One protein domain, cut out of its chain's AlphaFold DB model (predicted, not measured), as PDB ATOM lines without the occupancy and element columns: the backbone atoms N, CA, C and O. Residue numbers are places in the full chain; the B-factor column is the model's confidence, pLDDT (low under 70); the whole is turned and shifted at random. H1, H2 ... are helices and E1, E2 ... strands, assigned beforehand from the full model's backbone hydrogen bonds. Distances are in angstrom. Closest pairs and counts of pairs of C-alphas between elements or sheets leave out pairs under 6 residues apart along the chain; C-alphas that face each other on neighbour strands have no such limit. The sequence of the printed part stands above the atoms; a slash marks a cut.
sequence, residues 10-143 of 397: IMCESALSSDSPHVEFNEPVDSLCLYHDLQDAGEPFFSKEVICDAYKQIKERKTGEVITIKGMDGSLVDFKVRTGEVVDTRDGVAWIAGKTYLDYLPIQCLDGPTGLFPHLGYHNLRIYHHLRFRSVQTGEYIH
ATOM      1  N   ILE A  10     -31.572  38.614 -10.383       81.69
ATOM      2  CA  ILE A  10     -30.374  38.415  -9.569       81.69
ATOM      3  C   ILE A  10     -29.511  37.305 -10.150       81.69
ATOM      4  O   ILE A  10     -30.019  36.299 -10.648       81.69
ATOM      5  N   MET A  11     -28.201  37.479 -10.031       75.38
ATOM      6  CA  MET A  11     -27.262  36.375 -10.156       75.38
ATOM      7  C   MET A  11     -27.188  35.687  -8.800       75.38
ATOM      8  O   MET A  11     -26.991  36.349  -7.777       75.38
ATOM      9  N   CYS A  12     -27.376  34.376  -8.781       69.06
ATOM     10  CA  CYS A  12     -27.200  33.596  -7.563       69.06
ATOM     11  C   CYS A  12     -25.738  33.157  -7.446       69.06
ATOM     12  O   CYS A  12     -25.069  33.021  -8.465       69.06
ATOM     13  N   GLU A  13     -25.280  32.970  -6.203       68.75
ATOM     14  CA  GLU A  13     -23.951  32.482  -5.803       68.75
ATOM     15  C   GLU A  13     -23.257  31.662  -6.898       68.75
ATOM     16  O   GLU A  13     -23.766  30.623  -7.327       68.75
ATOM     17  N   SER A  14     -22.103  32.165  -7.334       73.62
ATOM     18  CA  SER A  14     -21.213  31.487  -8.269       73.62
ATOM     19  C   SER A  14     -19.912  31.153  -7.549       73.62
ATOM     20  O   SER A  14     -19.434  31.939  -6.725       73.62
ATOM     21  N   ALA A  15     -19.366  29.975  -7.822       75.25
ATOM     22  CA  ALA A  15     -18.079  29.536  -7.300       75.25
ATOM     23  C   ALA A  15     -17.368  28.690  -8.356       75.25
ATOM     24  O   ALA A  15     -18.028  28.047  -9.171       75.25
ATOM     25  N   LEU A  16     -16.032  28.663  -8.333       75.44
ATOM     26  CA  LEU A  16     -15.306  27.667  -9.116       75.44
ATOM     27  C   LEU A  16     -15.764  26.277  -8.676       75.44
ATOM     28  O   LEU A  16     -15.837  25.991  -7.476       75.44
ATOM     29  N   SER A  17     -16.085  25.441  -9.657       78.00
ATOM     30  CA  SER A  17     -16.477  24.061  -9.421       78.00
ATOM     31  C   SER A  17     -15.349  23.308  -8.719       78.00
ATOM     32  O   SER A  17     -14.171  23.609  -8.927       78.00
ATOM     33  N   SER A  18     -15.689  22.289  -7.925       79.62
ATOM     34  CA  SER A  18     -14.683  21.390  -7.339       79.62
ATOM     35  C   SER A  18     -13.823  20.700  -8.398       79.62
ATOM     36  O   SER A  18     -12.697  20.306  -8.105       79.62
ATOM     37  N   ASP A  19     -14.360  20.577  -9.611       78.25
ATOM     38  CA  ASP A  19     -13.705  19.958 -10.760       78.25
ATOM     39  C   ASP A  19     -12.933  20.981 -11.615       78.25
ATOM     40  O   ASP A  19     -12.332  20.625 -12.630       78.25
ATOM     41  N   SER A  20     -12.943  22.262 -11.225       69.44
ATOM     42  CA  SER A  20     -12.160  23.303 -11.885       69.44
ATOM     43  C   SER A  20     -10.661  23.091 -11.621       69.44
ATOM     44  O   SER A  20     -10.283  22.706 -10.507       69.44
ATOM     45  N   PRO A  21      -9.771  23.368 -12.595       67.25
ATOM     46  CA  PRO A  21      -8.335  23.431 -12.337       67.25
ATOM     47  C   PRO A  21      -8.026  24.379 -11.168       67.25
ATOM     48  O   PRO A  21      -8.772  25.324 -10.910       67.25
ATOM     49  N   HIS A  22      -6.912  24.165 -10.461       60.09
ATOM     50  CA  HIS A  22      -6.473  25.112  -9.433       60.09
ATOM     51  C   HIS A  22      -6.196  26.485 -10.068       60.09
ATOM     52  O   HIS A  22      -5.176  26.664 -10.729       60.09
ATOM     53  N   VAL A  23      -7.100  27.442  -9.852       55.94
ATOM     54  CA  VAL A  23      -6.945  28.853 -10.231       55.94
ATOM     55  C   VAL A  23      -6.707  29.666  -8.959       55.94
ATOM     56  O   VAL A  23      -7.427  29.510  -7.967       55.94
ATOM     57  N   GLU A  24      -5.686  30.524  -8.953       56.69
ATOM     58  CA  GLU A  24      -5.424  31.434  -7.835       56.69
ATOM     59  C   GLU A  24      -6.513  32.521  -7.773       56.69
ATOM     60  O   GLU A  24      -6.502  33.499  -8.510       56.69
ATOM     61  N   PHE A  25      -7.474  32.346  -6.863       50.94
ATOM     62  CA  PHE A  25      -8.694  33.161  -6.709       50.94
ATOM     63  C   PHE A  25      -8.490  34.672  -6.456       50.94
ATOM     64  O   PHE A  25      -9.471  35.414  -6.430       50.94
ATOM     65  N   ASN A  26      -7.255  35.124  -6.210       49.69
ATOM     66  CA  ASN A  26      -6.954  36.477  -5.730       49.69
ATOM     67  C   ASN A  26      -6.251  37.379  -6.755       49.69
ATOM     68  O   ASN A  26      -6.020  38.550  -6.442       49.69
ATOM     69  N   GLU A  27      -5.923  36.886  -7.952       54.09
ATOM     70  CA  GLU A  27      -5.355  37.739  -8.996       54.09
ATOM     71  C   GLU A  27      -6.460  38.335  -9.884       54.09
ATOM     72  O   GLU A  27      -7.407  37.638 -10.259       54.09
ATOM     73  N   PRO A  28      -6.404  39.643 -10.198       57.16
ATOM     74  CA  PRO A  28      -7.352  40.253 -11.118       57.16
ATOM     75  C   PRO A  28      -7.242  39.580 -12.490       57.16
ATOM     76  O   PRO A  28      -6.176  39.561 -13.097       57.16
ATOM     77  N   VAL A  29      -8.361  39.047 -12.979       63.72
ATOM     78  CA  VAL A  29      -8.430  38.424 -14.303       63.72
ATOM     79  C   VAL A  29      -8.418  39.518 -15.365       63.72
ATOM     80  O   VAL A  29      -9.368  40.302 -15.462       63.72
ATOM     81  N   ASP A  30      -7.372  39.543 -16.191       73.94
ATOM     82  CA  ASP A  30      -7.351  40.369 -17.396       73.94
ATOM     83  C   ASP A  30      -8.254  39.736 -18.462       73.94
ATOM     84  O   ASP A  30      -7.863  38.914 -19.291       73.94
ATOM     85  N   SER A  31      -9.530  40.092 -18.370       75.50
ATOM     86  CA  SER A  31     -10.604  39.516 -19.178       75.50
ATOM     87  C   SER A  31     -10.468  39.886 -20.656       75.50
ATOM     88  O   SER A  31     -10.928  39.144 -21.524       75.50
ATOM     89  N   LEU A  32      -9.814  41.017 -20.948       77.38
ATOM     90  CA  LEU A  32      -9.489  41.412 -22.311       77.38
ATOM     91  C   LEU A  32      -8.347  40.581 -22.884       77.38
ATOM     92  O   LEU A  32      -8.437  40.183 -24.043       77.38
ATOM     93  N   CYS A  33      -7.306  40.295 -22.098       81.31
ATOM     94  CA  CYS A  33      -6.257  39.373 -22.532       81.31
ATOM     95  C   CYS A  33      -6.837  38.003 -22.890       81.31
ATOM     96  O   CYS A  33      -6.582  37.530 -23.990       81.31
ATOM     97  N   LEU A  34      -7.706  37.434 -22.046       81.94
ATOM     98  CA  LEU A  34      -8.377  36.163 -22.354       81.94
ATOM     99  C   LEU A  34      -9.175  36.220 -23.660       81.94
ATOM    100  O   LEU A  34      -9.127  35.294 -24.465       81.94
ATOM    101  N   TYR A  35      -9.902  37.315 -23.894       84.69
ATOM    102  CA  TYR A  35     -10.609  37.504 -25.157       84.69
ATOM    103  C   TYR A  35      -9.646  37.550 -26.352       84.69
ATOM    104  O   TYR A  35      -9.913  36.920 -27.374       84.69
ATOM    105  N   HIS A  36      -8.532  38.274 -26.245       84.19
ATOM    106  CA  HIS A  36      -7.532  38.336 -27.311       84.19
ATOM    107  C   HIS A  36      -6.863  36.982 -27.564       84.19
ATOM    108  O   HIS A  36      -6.691  36.617 -28.723       84.19
ATOM    109  N   ASP A  37      -6.590  36.204 -26.517       86.75
ATOM    110  CA  ASP A  37      -6.059  34.846 -26.647       86.75
ATOM    111  C   ASP A  37      -7.036  33.933 -27.410       86.75
ATOM    112  O   ASP A  37      -6.622  33.208 -28.317       86.75
ATOM    113  N   LEU A  38      -8.344  34.017 -27.117       87.38
ATOM    114  CA  LEU A  38      -9.377  33.308 -27.887       87.38
ATOM    115  C   LEU A  38      -9.361  33.726 -29.363       87.38
ATOM    116  O   LEU A  38      -9.415  32.874 -30.250       87.38
ATOM    117  N   GLN A  39      -9.249  35.028 -29.645       84.81
ATOM    118  CA  GLN A  39      -9.179  35.527 -31.021       84.81
ATOM    119  C   GLN A  39      -7.955  35.004 -31.771       84.81
ATOM    120  O   GLN A  39      -8.084  34.577 -32.920       84.81
ATOM    121  N   ASP A  40      -6.789  35.031 -31.131       86.19
ATOM    122  CA  ASP A  40      -5.530  34.569 -31.713       86.19
ATOM    123  C   ASP A  40      -5.547  33.051 -31.951       86.19
ATOM    124  O   ASP A  40      -5.006  32.570 -32.951       86.19
ATOM    125  N   ALA A  41      -6.238  32.299 -31.090       88.50
ATOM    126  CA  ALA A  41      -6.493  30.869 -31.259       88.50
ATOM    127  C   ALA A  41      -7.587  30.552 -32.300       88.50
ATOM    128  O   ALA A  41      -7.719  29.403 -32.730       88.50
ATOM    129  N   GLY A  42      -8.364  31.550 -32.733       87.06
ATOM    130  CA  GLY A  42      -9.524  31.359 -33.607       87.06
ATOM    131  C   GLY A  42     -10.710  30.682 -32.913       87.06
ATOM    132  O   GLY A  42     -11.557  30.092 -33.588       87.06
ATOM    133  N   GLU A  43     -10.768  30.749 -31.584       89.94
ATOM    134  CA  GLU A  43     -11.856  30.216 -30.774       89.94
ATOM    135  C   GLU A  43     -12.997  31.242 -30.641       89.94
ATOM    136  O   GLU A  43     -12.752  32.446 -30.525       89.94
ATOM    137  N   PRO A  44     -14.268  30.798 -30.678       90.88
ATOM    138  CA  PRO A  44     -15.401  31.702 -30.550       90.88
ATOM    139  C   PRO A  44     -15.521  32.211 -29.113       90.88
ATOM    140  O   PRO A  44     -15.445  31.430 -28.165       90.88
ATOM    141  N   PHE A  45     -15.814  33.501 -28.949       91.25
ATOM    142  CA  PHE A  45     -16.145  34.044 -27.634       91.25
ATOM    143  C   PHE A  45     -17.455  33.416 -27.132       91.25
ATOM    144  O   PHE A  45     -17.490  32.872 -26.032       91.25
ATOM    145  N   PHE A  46     -18.502  33.348 -27.961       93.31
ATOM    146  CA  PHE A  46     -19.706  32.553 -27.682       93.31
ATOM    147  C   PHE A  46     -19.744  31.227 -28.456       93.31
ATOM    148  O   PHE A  46     -20.009  31.192 -29.657       93.31
ATOM    149  N   SER A  47     -19.578  30.102 -27.753       92.75
ATOM    150  CA  SER A  47     -19.725  28.765 -28.346       92.75
ATOM    151  C   SER A  47     -21.174  28.262 -28.320       92.75
ATOM    152  O   SER A  47     -21.836  28.259 -27.277       92.75
ATOM    153  N   LYS A  48     -21.640  27.730 -29.460       94.81
ATOM    154  CA  LYS A  48     -22.948  27.062 -29.583       94.81
ATOM    155  C   LYS A  48     -23.069  25.853 -28.651       94.81
ATOM    156  O   LYS A  48     -24.148  25.590 -28.128       94.81
ATOM    157  N   GLU A  49     -21.970  25.136 -28.435       94.94
ATOM    158  CA  GLU A  49     -21.916  23.948 -27.577       94.94
ATOM    159  C   GLU A  49     -22.103  24.330 -26.108       94.94
ATOM    160  O   GLU A  49     -22.931  23.730 -25.428       94.94
ATOM    161  N   VAL A  50     -21.417  25.383 -25.651       94.31
ATOM    162  CA  VAL A  50     -21.528  25.889 -24.272       94.31
ATOM    163  C   VAL A  50     -22.937  26.417 -23.994       94.31
ATOM    164  O   VAL A  50     -23.522  26.086 -22.965       94.31
ATOM    165  N   ILE A  51     -23.529  27.177 -24.925       96.38
ATOM    166  CA  ILE A  51     -24.914  27.666 -24.791       96.38
ATOM    167  C   ILE A  51     -25.908  26.494 -24.759       96.38
ATOM    168  O   ILE A  51     -26.841  26.493 -23.954       96.38
ATOM    169  N   CYS A  52     -25.721  25.489 -25.620       96.69
ATOM    170  CA  CYS A  52     -26.588  24.314 -25.676       96.69
ATOM    171  C   CYS A  52     -26.522  23.492 -24.383       96.69
ATOM    172  O   CYS A  52     -27.566  23.104 -23.851       96.69
ATOM    173  N   ASP A  53     -25.318  23.265 -23.860       96.75
ATOM    174  CA  ASP A  53     -25.113  22.537 -22.613       96.75
ATOM    175  C   ASP A  53     -25.701  23.292 -21.411       96.75
ATOM    176  O   ASP A  53     -26.507  22.728 -20.668       96.75
ATOM    177  N   ALA A  54     -25.423  24.594 -21.285       95.56
ATOM    178  CA  ALA A  54     -25.996  25.423 -20.226       95.56
ATOM    179  C   ALA A  54     -27.533  25.415 -20.271       95.56
ATOM    180  O   ALA A  54     -28.194  25.273 -19.240       95.56
ATOM    181  N   TYR A  55     -28.124  25.492 -21.467       96.25
ATOM    182  CA  TYR A  55     -29.571  25.399 -21.630       96.25
ATOM    183  C   TYR A  55     -30.132  24.040 -21.211       96.25
ATOM    184  O   TYR A  55     -31.135  23.979 -20.498       96.25
ATOM    185  N   LYS A  56     -29.479  22.943 -21.608       97.38
ATOM    186  CA  LYS A  56     -29.870  21.598 -21.185       97.38
ATOM    187  C   LYS A  56     -29.863  21.486 -19.659       97.38
ATOM    188  O   LYS A  56     -30.852  21.039 -19.079       97.38
ATOM    189  N   GLN A  57     -28.805  21.973 -19.013       97.31
ATOM    190  CA  GLN A  57     -28.722  22.007 -17.557       97.31
ATOM    191  C   GLN A  57     -29.858  22.845 -16.943       97.31
ATOM    192  O   GLN A  57     -30.530  22.362 -16.038       97.31
ATOM    193  N   ILE A  58     -30.173  24.037 -17.465       94.81
ATOM    194  CA  ILE A  58     -31.310  24.851 -16.982       94.81
ATOM    195  C   ILE A  58     -32.637  24.072 -17.012       94.81
ATOM    196  O   ILE A  58     -33.465  24.227 -16.115       94.81
ATOM    197  N   LYS A  59     -32.869  23.242 -18.036       95.31
ATOM    198  CA  LYS A  59     -34.110  22.458 -18.168       95.31
ATOM    199  C   LYS A  59     -34.167  21.260 -17.220       95.31
ATOM    200  O   LYS A  59     -35.262  20.858 -16.829       95.31
ATOM    201  N   GLU A  60     -33.020  20.675 -16.899       95.88
ATOM    202  CA  GLU A  60     -32.919  19.440 -16.115       95.88
ATOM    203  C   GLU A  60     -32.771  19.703 -14.608       95.88
ATOM    204  O   GLU A  60     -33.283  18.922 -13.802       95.88
ATOM    205  N   ARG A  61     -32.093  20.794 -14.229       95.69
ATOM    206  CA  ARG A  61     -31.709  21.081 -12.842       95.69
ATOM    207  C   ARG A  61     -32.852  21.663 -12.016       95.69
ATOM    208  O   ARG A  61     -33.615  22.521 -12.458       95.69
ATOM    209  N   LYS A  62     -32.949  21.208 -10.770       94.44
ATOM    210  CA  LYS A  62     -33.941  21.626  -9.773       94.44
ATOM    211  C   LYS A  62     -33.319  22.533  -8.719       94.44
ATOM    212  O   LYS A  62     -32.103  22.611  -8.575       94.44
ATOM    213  N   THR A  63     -34.170  23.192  -7.935       93.50
ATOM    214  CA  THR A  63     -33.747  24.000  -6.784       93.50
ATOM    215  C   THR A  63     -32.817  23.211  -5.862       93.50
ATOM    216  O   THR A  63     -33.136  22.092  -5.461       93.50
ATOM    217  N   GLY A  64     -31.676  23.809  -5.522       91.25
ATOM    218  CA  GLY A  64     -30.610  23.203  -4.727       91.25
ATOM    219  C   GLY A  64     -29.505  22.536  -5.550       91.25
ATOM    220  O   GLY A  64     -28.418  22.339  -5.012       91.25
ATOM    221  N   GLU A  65     -29.744  22.231  -6.827       94.62
ATOM    222  CA  GLU A  65     -28.729  21.697  -7.740       94.62
ATOM    223  C   GLU A  65     -27.907  22.821  -8.393       94.62
ATOM    224  O   GLU A  65     -28.224  24.007  -8.262       94.62
ATOM    225  N   VAL A  66     -26.833  22.444  -9.089       94.19
ATOM    226  CA  VAL A  66     -25.905  23.375  -9.745       94.19
ATOM    227  C   VAL A  66     -25.970  23.265 -11.266       94.19
ATOM    228  O   VAL A  66     -26.194  22.186 -11.819       94.19
ATOM    229  N   ILE A  67     -25.776  24.403 -11.926       94.50
ATOM    230  CA  ILE A  67     -25.506  24.515 -13.358       94.50
ATOM    231  C   ILE A  67     -24.037  24.897 -13.502       94.50
ATOM    232  O   ILE A  67     -23.630  25.925 -12.969       94.50
ATOM    233  N   THR A  68     -23.259  24.099 -14.220       93.81
ATOM    234  CA  THR A  68     -21.824  24.326 -14.413       93.81
ATOM    235  C   THR A  68     -21.582  24.927 -15.791       93.81
ATOM    236  O   THR A  68     -21.979  24.337 -16.794       93.81
ATOM    237  N   ILE A  69     -20.928  26.085 -15.865       91.88
ATOM    238  CA  ILE A  69     -20.552  26.737 -17.127       91.88
ATOM    239  C   ILE A  69     -19.031  26.741 -17.251       91.88
ATOM    240  O   ILE A  69     -18.321  26.993 -16.279       91.88
ATOM    241  N   LYS A  70     -18.534  26.470 -18.460       89.69
ATOM    242  CA  LYS A  70     -17.122  26.628 -18.808       89.69
ATOM    243  C   LYS A  70     -16.841  28.087 -19.186       89.69
ATOM    244  O   LYS A  70     -17.467  28.601 -20.111       89.69
ATOM    245  N   GLY A  71     -15.913  28.726 -18.480       85.56
ATOM    246  CA  GLY A  71     -15.415  30.069 -18.771       85.56
ATOM    247  C   GLY A  71     -14.464  30.116 -19.970       85.56
ATOM    248  O   GLY A  71     -14.066  29.085 -20.514       85.56
ATOM    249  N   MET A  72     -14.075  31.332 -20.357       85.38
ATOM    250  CA  MET A  72     -13.171  31.603 -21.485       85.38
ATOM    251  C   MET A  72     -11.780  30.984 -21.318       85.38
ATOM    252  O   MET A  72     -11.174  30.551 -22.286       85.38
ATOM    253  N   ASP A  73     -11.287  30.919 -20.083       80.75
ATOM    254  CA  ASP A  73     -10.004  30.307 -19.713       80.75
ATOM    255  C   ASP A  73     -10.101  28.783 -19.512       80.75
ATOM    256  O   ASP A  73      -9.139  28.119 -19.129       80.75
ATOM    257  N   GLY A  74     -11.287  28.216 -19.738       83.94
ATOM    258  CA  GLY A  74     -11.584  26.809 -19.525       83.94
ATOM    259  C   GLY A  74     -11.878  26.414 -18.080       83.94
ATOM    260  O   GLY A  74     -12.167  25.237 -17.849       83.94
ATOM    261  N   SER A  75     -11.859  27.353 -17.131       83.75
ATOM    262  CA  SER A  75     -12.318  27.104 -15.763       83.75
ATOM    263  C   SER A  75     -13.806  26.746 -15.731       83.75
ATOM    264  O   SER A  75     -14.584  27.147 -16.598       83.75
ATOM    265  N   LEU A  76     -14.213  25.965 -14.732       88.38
ATOM    266  CA  LEU A  76     -15.610  25.577 -14.540       88.38
ATOM    267  C   LEU A  76     -16.203  26.373 -13.378       88.38
ATOM    268  O   LEU A  76     -15.625  26.382 -12.290       88.38
ATOM    269  N   VAL A  77     -17.358  27.006 -13.583       86.25
ATOM    270  CA  VAL A  77     -18.092  27.744 -12.543       86.25
ATOM    271  C   VAL A  77     -19.465  27.142 -12.327       86.25
ATOM    272  O   VAL A  77     -20.255  27.007 -13.260       86.25
ATOM    273  N   ASP A  78     -19.759  26.851 -11.067       90.75
ATOM    274  CA  ASP A  78     -21.047  26.354 -10.619       90.75
ATOM    275  C   ASP A  78     -21.955  27.519 -10.212       90.75
ATOM    276  O   ASP A  78     -21.585  28.375  -9.407       90.75
ATOM    277  N   PHE A  79     -23.178  27.510 -10.737       91.06
ATOM    278  CA  PHE A  79     -24.265  28.418 -10.395       91.06
ATOM    279  C   PHE A  79     -25.374  27.639  -9.700       91.06
ATOM    280  O   PHE A  79     -25.967  26.722 -10.274       91.06
ATOM    281  N   LYS A  80     -25.703  28.017  -8.465       92.19
ATOM    282  CA  LYS A  80     -26.766  27.340  -7.714       92.19
ATOM    283  C   LYS A  80     -28.155  27.737  -8.222       92.19
ATOM    284  O   LYS A  80     -28.492  28.923  -8.282       92.19
ATOM    285  N   VAL A  81     -29.001  26.745  -8.503       94.25
ATOM    286  CA  VAL A  81     -30.418  26.949  -8.834       94.25
ATOM    287  C   VAL A  81     -31.189  27.228  -7.549       94.25
ATOM    288  O   VAL A  81     -31.240  26.394  -6.645       94.25
ATOM    289  N   ARG A  82     -31.810  28.405  -7.465       93.38
ATOM    290  CA  ARG A  82     -32.506  28.890  -6.260       93.38
ATOM    291  C   ARG A  82     -33.990  29.158  -6.500       93.38
ATOM    292  O   ARG A  82     -34.639  29.798  -5.682       93.38
ATOM    293  N   THR A  83     -34.542  28.683  -7.615       93.50
ATOM    294  CA  THR A  83     -35.949  28.878  -7.989       93.50
ATOM    295  C   THR A  83     -36.900  28.567  -6.826       93.50
ATOM    296  O   THR A  83     -36.871  27.483  -6.247       93.50
ATOM    297  N   GLY A  84     -37.760  29.525  -6.486       92.12
ATOM    298  CA  GLY A  84     -38.719  29.463  -5.383       92.12
ATOM    299  C   GLY A  84     -38.181  29.926  -4.025       92.12
ATOM    300  O   GLY A  84     -38.980  30.156  -3.118       92.12
ATOM    301  N   GLU A  85     -36.869  30.103  -3.864       93.50
ATOM    302  CA  GLU A  85     -36.289  30.598  -2.615       93.50
ATOM    303  C   GLU A  85     -36.533  32.098  -2.433       93.50
ATOM    304  O   GLU A  85     -36.486  32.882  -3.385       93.50
ATOM    305  N   VAL A  86     -36.742  32.507  -1.178       92.88
ATOM    306  CA  VAL A  86     -36.696  33.918  -0.789       92.88
ATOM    307  C   VAL A  86     -35.230  34.315  -0.669       92.88
ATOM    308  O   VAL A  86     -34.519  33.825   0.207       92.88
ATOM    309  N   VAL A  87     -34.778  35.183  -1.565       90.62
ATOM    310  CA  VAL A  87     -33.377  35.624  -1.643       90.62
ATOM    311  C   VAL A  87     -33.125  36.906  -0.863       90.62
ATOM    312  O   VAL A  87     -31.999  37.157  -0.446       90.62
ATOM    313  N   ASP A  88     -34.172  37.697  -0.639       90.12
ATOM    314  CA  ASP A  88     -34.133  38.894   0.191       90.12
ATOM    315  C   ASP A  88     -35.544  39.225   0.704       90.12
ATOM    316  O   ASP A  88     -36.553  38.736   0.187       90.12
ATOM    317  N   THR A  89     -35.644  40.054   1.735       90.69
ATOM    318  CA  THR A  89     -36.908  40.626   2.207       90.69
ATOM    319  C   THR A  89     -36.680  42.076   2.599       90.69
ATOM    320  O   THR A  89     -35.952  42.363   3.547       90.69
ATOM    321  N   ARG A  90     -37.328  43.001   1.884       89.00
ATOM    322  CA  ARG A  90     -37.197  44.449   2.105       89.00
ATOM    323  C   ARG A  90     -38.560  45.112   2.090       89.00
ATOM    324  O   ARG A  90     -39.392  44.768   1.258       89.00
ATOM    325  N   ASP A  91     -38.787  46.037   3.018       88.62
ATOM    326  CA  ASP A  91     -39.998  46.870   3.077       88.62
ATOM    327  C   ASP A  91     -41.318  46.073   3.018       88.62
ATOM    328  O   ASP A  91     -42.296  46.484   2.399       88.62
ATOM    329  N   GLY A  92     -41.354  44.892   3.649       89.38
ATOM    330  CA  GLY A  92     -42.532  44.016   3.639       89.38
ATOM    331  C   GLY A  92     -42.760  43.263   2.324       89.38
ATOM    332  O   GLY A  92     -43.830  42.684   2.138       89.38
ATOM    333  N   VAL A  93     -41.771  43.230   1.428       91.31
ATOM    334  CA  VAL A  93     -41.789  42.487   0.163       91.31
ATOM    335  C   VAL A  93     -40.713  41.404   0.187       91.31
ATOM    336  O   VAL A  93     -39.525  41.690   0.335       91.31
ATOM    337  N   ALA A  94     -41.128  40.151   0.011       92.44
ATOM    338  CA  ALA A  94     -40.234  39.021  -0.205       92.44
ATOM    339  C   ALA A  94     -39.811  38.976  -1.677       92.44
ATOM    340  O   ALA A  94     -40.658  38.991  -2.575       92.44
ATOM    341  N   TRP A  95     -38.504  38.922  -1.913       92.81
ATOM    342  CA  TRP A  95     -37.914  38.784  -3.238       92.81
ATOM    343  C   TRP A  95     -37.672  37.300  -3.464       92.81
ATOM    344  O   TRP A  95     -36.974  36.657  -2.681       92.81
ATOM    345  N   ILE A  96     -38.294  36.740  -4.490       92.25
ATOM    346  CA  ILE A  96     -38.304  35.306  -4.759       92.25
ATOM    347  C   ILE A  96     -37.553  35.066  -6.063       92.25
ATOM    348  O   ILE A  96     -37.870  35.680  -7.083       92.25
ATOM    349  N   ALA A  97     -36.574  34.165  -6.042       92.81
ATOM    350  CA  ALA A  97     -35.909  33.722  -7.259       92.81
ATOM    351  C   ALA A  97     -36.917  32.970  -8.146       92.81
ATOM    352  O   ALA A  97     -37.473  31.945  -7.761       92.81
ATOM    353  N   GLY A  98     -37.209  33.517  -9.317       91.56
ATOM    354  CA  GLY A  98     -38.124  32.967 -10.311       91.56
ATOM    355  C   GLY A  98     -37.414  32.069 -11.317       91.56
ATOM    356  O   GLY A  98     -36.492  31.339 -10.965       91.56
ATOM    357  N   LYS A  99     -37.864  32.101 -12.578       90.50
ATOM    358  CA  LYS A  99     -37.302  31.273 -13.655       90.50
ATOM    359  C   LYS A  99     -35.837  31.647 -13.913       90.50
ATOM    360  O   LYS A  99     -35.502  32.831 -13.993       90.50
ATOM    361  N   THR A 100     -35.005  30.623 -14.061       92.56
ATOM    362  CA  THR A 100     -33.598  30.733 -14.450       92.56
ATOM    363  C   THR A 100     -33.460  31.094 -15.933       92.56
ATOM    364  O   THR A 100     -34.214  30.574 -16.758       92.56
ATOM    365  N   TYR A 101     -32.507  31.958 -16.278       91.62
ATOM    366  CA  TYR A 101     -32.205  32.353 -17.656       91.62
ATOM    367  C   TYR A 101     -30.704  32.616 -17.861       91.62
ATOM    368  O   TYR A 101     -29.952  32.741 -16.887       91.62
ATOM    369  N   LEU A 102     -30.284  32.671 -19.129       92.88
ATOM    370  CA  LEU A 102     -28.908  32.959 -19.524       92.88
ATOM    371  C   LEU A 102     -28.690  34.467 -19.658       92.88
ATOM    372  O   LEU A 102     -29.430  35.157 -20.353       92.88
ATOM    373  N   ASP A 103     -27.646  34.964 -19.010       90.44
ATOM    374  CA  ASP A 103     -27.145  36.319 -19.201       90.44
ATOM    375  C   ASP A 103     -25.873  36.274 -20.050       90.44
ATOM    376  O   ASP A 103     -24.957  35.489 -19.786       90.44
ATOM    377  N   TYR A 104     -25.842  37.102 -21.090       91.06
ATOM    378  CA  TYR A 104     -24.778  37.134 -22.088       91.06
ATOM    379  C   TYR A 104     -23.975  38.412 -21.908       91.06
ATOM    380  O   TYR A 104     -24.482  39.509 -22.154       91.06
ATOM    381  N   LEU A 105     -22.717  38.278 -21.503       87.25
ATOM    382  CA  LEU A 105     -21.870  39.423 -21.224       87.25
ATOM    383  C   LEU A 105     -21.145  39.870 -22.507       87.25
ATOM    384  O   LEU A 105     -20.301  39.128 -23.012       87.25
ATOM    385  N   PRO A 106     -21.435  41.066 -23.047       84.81
ATOM    386  CA  PRO A 106     -20.707  41.593 -24.195       84.81
ATOM    387  C   PRO A 106     -19.242  41.889 -23.862       84.81
ATOM    388  O   PRO A 106     -18.904  42.196 -22.716       84.81
ATOM    389  N   ILE A 107     -18.386  41.931 -24.887       80.94
ATOM    390  CA  ILE A 107     -16.952  42.257 -24.734       80.94
ATOM    391  C   ILE A 107     -16.707  43.595 -24.003       80.94
ATOM    392  O   ILE A 107     -15.793  43.711 -23.197       80.94
ATOM    393  N   GLN A 108     -17.546  44.615 -24.206       74.50
ATOM    394  CA  GLN A 108     -17.401  45.941 -23.578       74.50
ATOM    395  C   GLN A 108     -17.619  45.892 -22.066       74.50
ATOM    396  O   GLN A 108     -17.199  46.801 -21.351       74.50
ATOM    397  N   CYS A 109     -18.284  44.848 -21.573       75.06
ATOM    398  CA  CYS A 109     -18.461  44.625 -20.149       75.06
ATOM    399  C   CYS A 109     -17.266  43.907 -19.503       75.06
ATOM    400  O   CYS A 109     -17.258  43.794 -18.277       75.06
ATOM    401  N   LEU A 110     -16.259  43.485 -20.280       70.31
ATOM    402  CA  LEU A 110     -15.006  42.922 -19.762       70.31
ATOM    403  C   LEU A 110     -14.064  44.004 -19.200       70.31
ATOM    404  O   LEU A 110     -13.290  43.717 -18.297       70.31
ATOM    405  N   ASP A 111     -14.160  45.250 -19.685       56.59
ATOM    406  CA  ASP A 111     -13.143  46.301 -19.477       56.59
ATOM    407  C   ASP A 111     -13.581  47.448 -18.527       56.59
ATOM    408  O   ASP A 111     -13.043  48.556 -18.544       56.59
ATOM    409  N   GLY A 112     -14.625  47.241 -17.710       49.88
ATOM    410  CA  GLY A 112     -15.284  48.324 -16.963       49.88
ATOM    411  C   GLY A 112     -15.320  48.169 -15.432       49.88
ATOM    412  O   GLY A 112     -15.497  47.060 -14.932       49.88
ATOM    413  N   PRO A 113     -15.341  49.282 -14.656       40.66
ATOM    414  CA  PRO A 113     -15.695  49.276 -13.225       40.66
ATOM    415  C   PRO A 113     -17.153  48.835 -12.963       40.66
ATOM    416  O   PRO A 113     -17.585  48.736 -11.818       40.66
ATOM    417  N   THR A 114     -17.920  48.585 -14.028       42.69
ATOM    418  CA  THR A 114     -19.233  47.924 -14.050       42.69
ATOM    419  C   THR A 114     -19.157  46.400 -13.986       42.69
ATOM    420  O   THR A 114     -20.204  45.753 -13.973       42.69
ATOM    421  N   GLY A 115     -17.957  45.817 -13.898       44.94
ATOM    422  CA  GLY A 115     -17.770  44.475 -13.367       44.94
ATOM    423  C   GLY A 115     -18.252  44.443 -11.919       44.94
ATOM    424  O   GLY A 115     -17.457  44.520 -10.994       44.94
ATOM    425  N   LEU A 116     -19.565  44.322 -11.708       47.41
ATOM    426  CA  LEU A 116     -20.166  44.060 -10.395       47.41
ATOM    427  C   LEU A 116     -19.588  42.778  -9.758       47.41
ATOM    428  O   LEU A 116     -19.744  42.566  -8.561       47.41
ATOM    429  N   PHE A 117     -18.879  41.964 -10.554       54.59
ATOM    430  CA  PHE A 117     -18.224  40.720 -10.169       54.59
ATOM    431  C   PHE A 117     -16.875  40.580 -10.912       54.59
ATOM    432  O   PHE A 117     -16.792  39.833 -11.886       54.59
ATOM    433  N   PRO A 118     -15.808  41.299 -10.503       55.03
ATOM    434  CA  PRO A 118     -14.496  41.202 -11.159       55.03
ATOM    435  C   PRO A 118     -13.899  39.786 -11.067       55.03
ATOM    436  O   PRO A 118     -13.162  39.362 -11.949       55.03
ATOM    437  N   HIS A 119     -14.305  39.012 -10.055       58.16
ATOM    438  CA  HIS A 119     -13.988  37.588  -9.891       58.16
ATOM    439  C   HIS A 119     -14.700  36.659 -10.893       58.16
ATOM    440  O   HIS A 119     -14.526  35.450 -10.812       58.16
ATOM    441  N   LEU A 120     -15.511  37.199 -11.809       63.62
ATOM    442  CA  LEU A 120     -16.151  36.480 -12.919       63.62
ATOM    443  C   LEU A 120     -15.779  37.098 -14.274       63.62
ATOM    444  O   LEU A 120     -16.544  36.997 -15.236       63.62
ATOM    445  N   GLY A 121     -14.640  37.790 -14.349       61.91
ATOM    446  CA  GLY A 121     -14.157  38.425 -15.577       61.91
ATOM    447  C   GLY A 121     -13.923  37.438 -16.731       61.91
ATOM    448  O   GLY A 121     -14.147  37.761 -17.891       61.91
ATOM    449  N   TYR A 122     -13.609  36.184 -16.407       69.25
ATOM    450  CA  TYR A 122     -13.443  35.083 -17.359       69.25
ATOM    451  C   TYR A 122     -14.775  34.479 -17.861       69.25
ATOM    452  O   TYR A 122     -14.753  33.558 -18.672       69.25
ATOM    453  N   HIS A 123     -15.940  34.967 -17.401       79.00
ATOM    454  CA  HIS A 123     -17.261  34.426 -17.759       79.00
ATOM    455  C   HIS A 123     -18.073  35.373 -18.634       79.00
ATOM    456  O   HIS A 123     -18.632  36.364 -18.155       79.00
ATOM    457  N   ASN A 124     -18.221  34.993 -19.900       86.00
ATOM    458  CA  ASN A 124     -19.079  35.665 -20.868       86.00
ATOM    459  C   ASN A 124     -20.520  35.115 -20.916       86.00
ATOM    460  O   ASN A 124     -21.391  35.738 -21.520       86.00
ATOM    461  N   LEU A 125     -20.790  33.994 -20.240       89.94
ATOM    462  CA  LEU A 125     -22.121  33.409 -20.060       89.94
ATOM    463  C   LEU A 125     -22.391  33.173 -18.568       89.94
ATOM    464  O   LEU A 125     -21.541  32.633 -17.859       89.94
ATOM    465  N   ARG A 126     -23.559  33.598 -18.076       88.50
ATOM    466  CA  ARG A 126     -23.924  33.541 -16.650       88.50
ATOM    467  C   ARG A 126     -25.356  33.060 -16.452       88.50
ATOM    468  O   ARG A 126     -26.182  33.143 -17.357       88.50
ATOM    469  N   ILE A 127     -25.655  32.598 -15.241       90.88
ATOM    470  CA  ILE A 127     -26.993  32.152 -14.847       90.88
ATOM    471  C   ILE A 127     -27.640  33.159 -13.900       90.88
ATOM    472  O   ILE A 127     -27.123  33.442 -12.818       90.88
ATOM    473  N   TYR A 128     -28.814  33.651 -14.283       91.06
ATOM    474  CA  TYR A 128     -29.617  34.573 -13.484       91.06
ATOM    475  C   TYR A 128     -31.000  33.990 -13.195       91.06
ATOM    476  O   TYR A 128     -31.476  33.100 -13.891       91.06
ATOM    477  N   HIS A 129     -31.659  34.509 -12.160       91.75
ATOM    478  CA  HIS A 129     -33.071  34.251 -11.882       91.75
ATOM    479  C   HIS A 129     -33.854  35.553 -12.042       91.75
ATOM    480  O   HIS A 129     -33.480  36.577 -11.465       91.75
ATOM    481  N   HIS A 130     -34.967  35.512 -12.777       89.62
ATOM    482  CA  HIS A 130     -35.937  36.610 -12.756       89.62
ATOM    483  C   HIS A 130     -36.502  36.764 -11.350       89.62
ATOM    484  O   HIS A 130     -36.900  35.774 -10.744       89.62
ATOM    485  N   LEU A 131     -36.568  37.979 -10.817       89.75
ATOM    486  CA  LEU A 131     -37.162  38.195  -9.505       89.75
ATOM    487  C   LEU A 131     -38.686  38.248  -9.596       89.75
ATOM    488  O   LEU A 131     -39.258  38.948 -10.430       89.75
ATOM    489  N   ARG A 132     -39.341  37.533  -8.684       90.31
ATOM    490  CA  ARG A 132     -40.767  37.675  -8.385       90.31
ATOM    491  C   ARG A 132     -40.911  38.341  -7.026       90.31
ATOM    492  O   ARG A 132     -40.143  38.064  -6.107       90.31
ATOM    493  N   PHE A 133     -41.909  39.197  -6.883       90.69
ATOM    494  CA  PHE A 133     -42.123  39.962  -5.660       90.69
ATOM    495  C   PHE A 133     -43.408  39.515  -5.000       90.69
ATOM    496  O   PHE A 133     -44.436  39.447  -5.663       90.69
ATOM    497  N   ARG A 134     -43.368  39.222  -3.702       92.50
ATOM    498  CA  ARG A 134     -44.547  38.809  -2.938       92.50
ATOM    499  C   ARG A 134     -44.698  39.673  -1.699       92.50
ATOM    500  O   ARG A 134     -43.753  39.813  -0.925       92.50
ATOM    501  N   SER A 135     -45.886  40.222  -1.490       91.25
ATOM    502  CA  SER A 135     -46.218  40.927  -0.254       91.25
ATOM    503  C   SER A 135     -46.140  39.957   0.924       91.25
ATOM    504  O   SER A 135     -46.776  38.905   0.919       91.25
ATOM    505  N   VAL A 136     -45.366  40.307   1.950       92.69
ATOM    506  CA  VAL A 136     -45.276  39.519   3.188       92.69
ATOM    507  C   VAL A 136     -46.585  39.604   3.978       92.69
ATOM    508  O   VAL A 136     -46.939  38.658   4.672       92.69
ATOM    509  N   GLN A 137     -47.321  40.713   3.854       91.00
ATOM    510  CA  GLN A 137     -48.576  40.927   4.580       91.00
ATOM    511  C   GLN A 137     -49.740  40.132   3.984       91.00
ATOM    512  O   GLN A 137     -50.495  39.512   4.723       91.00
ATOM    513  N   THR A 138     -49.897  40.167   2.657       90.56
ATOM    514  CA  THR A 138     -51.043  39.539   1.974       90.56
ATOM    515  C   THR A 138     -50.719  38.151   1.429       90.56
ATOM    516  O   THR A 138     -51.629  37.372   1.173       90.56
ATOM    517  N   GLY A 139     -49.437  37.824   1.240       88.75
ATOM    518  CA  GLY A 139     -49.003  36.591   0.581       88.75
ATOM    519  C   GLY A 139     -49.163  36.606  -0.944       88.75
ATOM    520  O   GLY A 139     -48.802  35.629  -1.598       88.75
ATOM    521  N   GLU A 140     -49.662  37.697  -1.524       88.75
ATOM    522  CA  GLU A 140     -49.921  37.818  -2.961       88.75
ATOM    523  C   GLU A 140     -48.701  38.339  -3.727       88.75
ATOM    524  O   GLU A 140     -47.902  39.128  -3.206       88.75
ATOM    525  N   TYR A 141     -48.559  37.902  -4.981       86.56
ATOM    526  CA  TYR A 141     -47.513  38.391  -5.874       86.56
ATOM    527  C   TYR A 141     -47.832  39.792  -6.398       86.56
ATOM    528  O   TYR A 141     -48.954  40.104  -6.793       86.56
ATOM    529  N   ILE A 142     -46.810  40.637  -6.423       81.56
ATOM    530  CA  ILE A 142     -46.859  42.010  -6.909       81.56
ATOM    531  C   ILE A 142     -46.496  41.984  -8.401       81.56
ATOM    532  O   ILE A 142     -45.478  41.410  -8.776       81.56
ATOM    533  N   HIS A 143     -47.313  42.625  -9.241       68.12
ATOM    534  CA  HIS A 143     -47.101  42.807 -10.691       68.12
ATOM    535  C   HIS A 143     -47.298  41.588 -11.618       68.12
ATOM    536  O   HIS A 143     -46.985  41.688 -12.799       68.12
TER     537      HIS A 143
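What this domain is: This is residues 10 to 143 of the 397 residues of the protein "SRR1 domain-containing protein" of Aspergillus carbonarius (strain ITEM 5010) (UniProt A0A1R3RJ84). A long, strongly twisted ribbon of three strands, E4 E5 E6, makes much of the length; H2 packs over E5 and E6, and the small sheet E1 E3 E2 sits beside H2 through E2. H1 lies at one end, away from both sheets. The 134 printed residues run E1 H1 H2 E2 E3 E4 E5 E6, a mixed class with 65 residues in named elements, under half; both sheets are antiparallel. The whole is only just compact, close to loose, with radius of gyration of the C-alphas 16.6 A, spanning 57 by 33 by 26 A.

Where its parts are: Find E5, residues 93 to 104, 28.5 A long, bending by 71 degrees at residue 101. E6, residues 125 to 135, spans 32.1 A from C-alpha 125 at (-22.121, 33.409, -20.060); E4 is residues 86 to 90. Find E1, residues 14 to 16, from (-21.213, 31.487, -8.269), E2 at 66 to 70 and E3 at 76 to 80. H1 is residues 31 to 41, 15.4 A, and H2 48 to 60, 18.4 A.

How they stand to each other: E4 E5 E6 is a meander, each strand the antiparallel neighbour of the one before; look for N 87 and O 95 at 2.9 A, and N 98 and O 130 at 2.7 A. H2 is on this sheet, height 10.1 A, along the strands; its closest C-alphas to E5 are Ile 58 and Thr 100, 6.8 A. H2 only grazes the other sheet, where N 78 and O 15 are 2.8 A apart and N 69 and O 77 2.8 A. Every O i to N i+4 pair is within hydrogen-bond range in H1 and H2, which are apart.

The domain as a whole: C-alphas 40 and 138 are farthest apart, 56.8 A. The printed part has no cut; links E1 to H1 and E5 to E6 are long. Confidence is under 70 at residues 12 to 13, 20 to 29, 111 to 122 and 143.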